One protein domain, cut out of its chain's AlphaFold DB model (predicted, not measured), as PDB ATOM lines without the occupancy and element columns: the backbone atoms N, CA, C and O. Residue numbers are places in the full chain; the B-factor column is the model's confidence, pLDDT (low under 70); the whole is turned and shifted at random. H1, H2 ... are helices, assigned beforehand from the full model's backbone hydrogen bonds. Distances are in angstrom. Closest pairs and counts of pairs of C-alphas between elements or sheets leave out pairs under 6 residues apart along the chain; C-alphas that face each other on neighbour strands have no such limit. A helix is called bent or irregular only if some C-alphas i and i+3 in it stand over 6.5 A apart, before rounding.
ATOM      1  N   SER A   8      31.793  42.853 -14.006       88.25
ATOM      2  CA  SER A   8      32.713  42.910 -12.855       88.25
ATOM      3  C   SER A   8      33.494  44.222 -12.711       88.25
ATOM      4  O   SER A   8      34.264  44.328 -11.772       88.25
ATOM      5  N   GLY A   9      33.370  45.163 -13.651       88.12
ATOM      6  CA  GLY A   9      34.002  46.486 -13.590       88.12
ATOM      7  C   GLY A   9      32.994  47.634 -13.498       88.12
ATOM      8  O   GLY A   9      33.333  48.771 -13.825       88.12
ATOM      9  N   PHE A  10      31.736  47.355 -13.141       91.94
ATOM     10  CA  PHE A  10      30.696  48.385 -13.021       91.94
ATOM     11  C   PHE A  10      30.949  49.342 -11.853       91.94
ATOM     12  O   PHE A  10      30.622  50.521 -11.955       91.94
ATOM     13  N   ASP A  11      31.574  48.860 -10.783       89.50
ATOM     14  CA  ASP A  11      31.997  49.640  -9.616       89.50
ATOM     15  C   ASP A  11      32.970  50.775  -9.981       89.50
ATOM     16  O   ASP A  11      32.987  51.817  -9.332       89.50
ATOM     17  N   SER A  12      33.721  50.631 -11.080       91.25
ATOM     18  CA  SER A  12      34.631  51.676 -11.552       91.25
ATOM     19  C   SER A  12      33.914  52.874 -12.187       91.25
ATOM     20  O   SER A  12      34.527  53.933 -12.330       91.25
ATOM     21  N   VAL A  13      32.662  52.718 -12.629       91.50
ATOM     22  CA  VAL A  13      31.916  53.760 -13.365       91.50
ATOM     23  C   VAL A  13      30.599  54.157 -12.701       91.50
ATOM     24  O   VAL A  13      29.974  55.130 -13.125       91.50
ATOM     25  N   MET A  14      30.161  53.423 -11.678       93.88
ATOM     26  CA  MET A  14      28.920  53.668 -10.949       93.88
ATOM     27  C   MET A  14      29.103  53.405  -9.448       93.88
ATOM     28  O   MET A  14      29.942  52.592  -9.069       93.88
ATOM     29  N   PRO A  15      28.291  54.039  -8.580       94.06
ATOM     30  CA  PRO A  15      28.260  53.727  -7.153       94.06
ATOM     31  C   PRO A  15      27.988  52.242  -6.887       94.06
ATOM     32  O   PRO A  15      27.159  51.631  -7.564       94.06
ATOM     33  N   GLU A  16      28.623  51.687  -5.855       91.44
ATOM     34  CA  GLU A  16      28.607  50.250  -5.537       91.44
ATOM     35  C   GLU A  16      27.191  49.668  -5.412       91.44
ATOM     36  O   GLU A  16      26.894  48.618  -5.973       91.44
ATOM     37  N   THR A  17      26.270  50.397  -4.781       92.44
ATOM     38  CA  THR A  17      24.873  49.962  -4.621       92.44
ATOM     39  C   THR A  17      24.156  49.754  -5.959       92.44
ATOM     40  O   THR A  17      23.377  48.811  -6.112       92.44
ATOM     41  N   LEU A  18      24.437  50.610  -6.946       91.88
ATOM     42  CA  LEU A  18      23.897  50.507  -8.301       91.88
ATOM     43  C   LEU A  18      24.639  49.453  -9.118       91.88
ATOM     44  O   LEU A  18      23.996  48.724  -9.873       91.88
ATOM     45  N   ALA A  19      25.959  49.344  -8.947       92.25
ATOM     46  CA  ALA A  19      26.756  48.306  -9.583       92.25
ATOM     47  C   ALA A  19      26.224  46.920  -9.196       92.25
ATOM     48  O   ALA A  19      25.818  46.175 -10.086       92.25
ATOM     49  N   THR A  20      26.101  46.619  -7.896       91.56
ATOM     50  CA  THR A  20      25.588  45.336  -7.388       91.56
ATOM     51  C   THR A  20      24.175  45.042  -7.883       91.56
ATOM     52  O   THR A  20      23.933  43.958  -8.409       91.56
ATOM     53  N   ALA A  21      23.251  46.005  -7.791       91.88
ATOM     54  CA  ALA A  21      21.890  45.828  -8.303       91.88
ATOM     55  C   ALA A  21      21.866  45.578  -9.825       91.88
ATOM     56  O   ALA A  21      21.039  44.812 -10.322       91.88
ATOM     57  N   GLY A  22      22.788  46.207 -10.559       88.81
ATOM     58  CA  GLY A  22      22.984  46.016 -11.989       88.81
ATOM     59  C   GLY A  22      23.469  44.612 -12.341       88.81
ATOM     60  O   GLY A  22      22.890  44.007 -13.240       88.81
ATOM     61  N   VAL A  23      24.478  44.073 -11.640       91.12
ATOM     62  CA  VAL A  23      24.997  42.706 -11.878       91.12
ATOM     63  C   VAL A  23      24.032  41.613 -11.411       91.12
ATOM     64  O   VAL A  23      24.054  40.518 -11.962       91.12
ATOM     65  N   ASP A  24      23.193  41.905 -10.416       90.12
ATOM     66  CA  ASP A  24      22.182  40.982  -9.891       90.12
ATOM     67  C   ASP A  24      20.981  40.876 -10.839       90.12
ATOM     68  O   ASP A  24      20.653  39.800 -11.336       90.12
ATOM     69  N   ARG A  25      20.343  42.005 -11.165       89.00
ATOM     70  CA  ARG A  25      19.041  41.983 -11.849       89.00
ATOM     71  C   ARG A  25      19.147  41.938 -13.366       89.00
ATOM     72  O   ARG A  25      18.316  41.297 -14.009       89.00
ATOM     73  N   LEU A  26      20.133  42.614 -13.967       88.44
ATOM     74  CA  LEU A  26      20.204  42.707 -15.431       88.44
ATOM     75  C   LEU A  26      20.596  41.370 -16.077       88.44
ATOM     76  O   LEU A  26      19.849  40.922 -16.942       88.44
ATOM     77  N   PRO A  27      21.686  40.686 -15.676       89.88
ATOM     78  CA  PRO A  27      22.059  39.393 -16.253       89.88
ATOM     79  C   PRO A  27      21.074  38.278 -15.903       89.88
ATOM     80  O   PRO A  27      20.988  37.293 -16.626       89.88
ATOM     81  N   HIS A  28      20.317  38.428 -14.814       91.56
ATOM     82  CA  HIS A  28      19.286  37.464 -14.454       91.56
ATOM     83  C   HIS A  28      18.120  37.453 -15.457       91.56
ATOM     84  O   HIS A  28      17.567  36.396 -15.753       91.56
ATOM     85  N   HIS A  29      17.772  38.613 -16.023       94.00
ATOM     86  CA  HIS A  29      16.670  38.748 -16.983       94.00
ATOM     87  C   HIS A  29      17.116  38.942 -18.439       94.00
ATOM     88  O   HIS A  29      16.276  38.924 -19.340       94.00
ATOM     89  N   ALA A  30      18.410  39.141 -18.694       92.81
ATOM     90  CA  ALA A  30      18.941  39.411 -20.022       92.81
ATOM     91  C   ALA A  30      20.075  38.454 -20.396       92.81
ATOM     92  O   ALA A  30      20.944  38.130 -19.591       92.81
ATOM     93  N   HIS A  31      20.127  38.078 -21.672       92.88
ATOM     94  CA  HIS A  31      21.265  37.350 -22.218       92.88
ATOM     95  C   HIS A  31      22.421  38.300 -22.517       92.88
ATOM     96  O   HIS A  31      22.269  39.305 -23.216       92.88
ATOM     97  N   MET A  32      23.599  37.953 -22.009       89.50
ATOM     98  CA  MET A  32      24.817  38.707 -22.261       89.50
ATOM     99  C   MET A  32      25.456  38.238 -23.567       89.50
ATOM    100  O   MET A  32      25.724  37.052 -23.748       89.50
ATOM    101  N   VAL A  33      25.716  39.177 -24.474       93.50
ATOM    102  CA  VAL A  33      26.401  38.912 -25.742       93.50
ATOM    103  C   VAL A  33      27.679  39.733 -25.777       93.50
ATOM    104  O   VAL A  33      27.638  40.962 -25.745       93.50
ATOM    105  N   LEU A  34      28.821  39.050 -25.849       92.38
ATOM    106  CA  LEU A  34      30.119  39.704 -25.956       92.38
ATOM    107  C   LEU A  34      30.432  40.013 -27.421       92.38
ATOM    108  O   LEU A  34      30.686  39.112 -28.221       92.38
ATOM    109  N   THR A  35      30.466  41.297 -27.763       91.56
ATOM    110  CA  THR A  35      30.902  41.762 -29.082       91.56
ATOM    111  C   THR A  35      32.421  41.900 -29.121       91.56
ATOM    112  O   THR A  35      33.016  42.468 -28.206       91.56
ATOM    113  N   LYS A  36      33.056  41.409 -30.189       92.06
ATOM    114  CA  LYS A  36      34.505  41.508 -30.420       92.06
ATOM    115  C   LYS A  36      34.787  42.128 -31.787       92.06
ATOM    116  O   LYS A  36      33.948  42.060 -32.681       92.06
ATOM    117  N   GLY A  37      35.995  42.659 -31.953       91.50
ATOM    118  CA  GLY A  37      36.472  43.241 -33.209       91.50
ATOM    119  C   GLY A  37      36.510  44.769 -33.201       91.50
ATOM    120  O   GLY A  37      36.104  45.418 -32.239       91.50
ATOM    121  N   ALA A  38      37.054  45.339 -34.279       89.25
ATOM    122  CA  ALA A  38      37.144  46.782 -34.457       89.25
ATOM    123  C   ALA A  38      35.756  47.409 -34.649       89.25
ATOM    124  O   ALA A  38      34.874  46.827 -35.282       89.25
ATOM    125  N   GLY A  39      35.585  48.632 -34.146       91.12
ATOM    126  CA  GLY A  39      34.356  49.385 -34.354       91.12
ATOM    127  C   GLY A  39      34.124  49.692 -35.842       91.12
ATOM    128  O   GLY A  39      35.086  49.933 -36.580       91.12
ATOM    129  N   PRO A  40      32.861  49.768 -36.292       91.50
ATOM    130  CA  PRO A  40      32.539  50.013 -37.697       91.50
ATOM    131  C   PRO A  40      33.107  51.345 -38.197       91.50
ATOM    132  O   PRO A  40      33.583  51.427 -39.325       91.50
ATOM    133  N   ARG A  41      33.146  52.371 -37.335       90.75
ATOM    134  CA  ARG A  41      33.740  53.671 -37.666       90.75
ATOM    135  C   ARG A  41      35.241  53.574 -37.940       90.75
ATOM    136  O   ARG A  41      35.721  54.215 -38.866       90.75
ATOM    137  N   LEU A  42      35.972  52.765 -37.168       90.06
ATOM    138  CA  LEU A  42      37.401  52.555 -37.400       90.06
ATOM    139  C   LEU A  42      37.629  51.848 -38.742       90.06
ATOM    140  O   LEU A  42      38.436  52.312 -39.538       90.06
ATOM    141  N   ALA A  43      36.870  50.787 -39.029       91.06
ATOM    142  CA  ALA A  43      36.968  50.062 -40.300       91.06
ATOM    143  C   ALA A  43      36.591  50.927 -41.524       91.06
ATOM    144  O   ALA A  43      37.162  50.795 -42.607       91.06
ATOM    145  N   GLN A  44      35.626  51.836 -41.376       91.75
ATOM    146  CA  GLN A  44      35.284  52.803 -42.422       91.75
ATOM    147  C   GLN A  44      36.410  53.819 -42.629       91.75
ATOM    148  O   GLN A  44      36.823  54.036 -43.767       91.75
ATOM    149  N   ALA A  45      36.963  54.363 -41.542       91.75
ATOM    150  CA  ALA A  45      38.046  55.335 -41.612       91.75
ATOM    151  C   ALA A  45      39.302  54.759 -42.287       91.75
ATOM    152  O   ALA A  45      39.881  55.409 -43.154       91.75
ATOM    153  N   THR A  46      39.687  53.519 -41.968       90.69
ATOM    154  CA  THR A  46      40.846  52.859 -42.601       90.69
ATOM    155  C   THR A  46      40.633  52.544 -44.080       90.69
ATOM    156  O   THR A  46      41.603  52.416 -44.819       90.69
ATOM    157  N   THR A  47      39.379  52.458 -44.536       92.12
ATOM    158  CA  THR A  47      39.028  52.296 -45.959       92.12
ATOM    159  C   THR A  47      38.776  53.630 -46.670       92.12
ATOM    160  O   THR A  47      38.273  53.645 -47.790       92.12
ATOM    161  N   GLY A  48      39.105  54.758 -46.027       87.44
ATOM    162  CA  GLY A  48      38.937  56.107 -46.575       87.44
ATOM    163  C   GLY A  48      37.484  56.586 -46.640       87.44
ATOM    164  O   GLY A  48      37.206  57.648 -47.192       87.44
TER     165      GLY A  48
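Overview. This is residues 8 to 48 of the 55 residues of an uncharacterized protein of Kitasatospora kifunensis (UniProt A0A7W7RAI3). An extended chain with a small two-helix head at one end and a lone short helix at the other: the short H1 folds back beside H2 and packs on it near Ala 19, H2 stands across the long axis, and residues 30 to 39, a drawn-out stretch with no named element, reach away from it to H3, which has no helix beside it. Residues 24 to 48 stand free, and they make most of the length. The printed part has 41 residues with three named helices, H1, H2 and H3 in that order along the chain, and no named strand; the class is all helix. The whole is extended, with a radius of gyration of the C-alphas of 15.6 A and spans of 45 by 22 by 11 A.

Along the chain. The printed part begins with H1, residues 8 to 12, whose first C-alpha, that of Ser 8, is at (32.713, 42.910, -12.855) and whose first and last C-alphas are 9.1 A apart. H1 is irregular: C-alphas 8 and 11 are 7.5 A apart. H2 is the longest helix, residues 16 to 29, with 20.1 A from its first to its last C-alpha; C-alpha 29 is at (16.670, 38.748, -16.983). H2 is irregular too, but only just: C-alphas 24 and 27 are 6.6 A apart. H3 is residues 40 to 46, 10.1 A from first to last C-alpha, and ends with C-alpha 46 at (40.846, 52.859, -42.601).

Arrangement. H1 and H2 touch, with 4 pairs of C-alphas within 8 A. Their closest C-alphas are those of Phe 10 and Ala 19, 5.2 A apart, and their centres are 10.7 A apart. H3 touches no helix: it is apart from H1 and apart from H2. In H3 every O i to N i+4 pair of the backbone is within hydrogen-bond range. In H2 this holds for 8 of 10 such pairs, and in H1 for 0 of 1, while 1 of the 2 O i to N i+3 pairs of H1 is within range.

Size, cuts and confidence. The outline is a rod, and the two C-alphas farthest apart, those of Thr 17 and Gly 48, are 44.7 A from each other. From Ser 8 to Gly 48 the first and last printed C-alphas are 36.7 A apart. The printed part has no cut. The link from H1 to H2, with 3 residues, is tight; the link from H2 to H3, with 10 residues, is short. The mean pLDDT of the printed part is 91.1, and no printed residue is under 70.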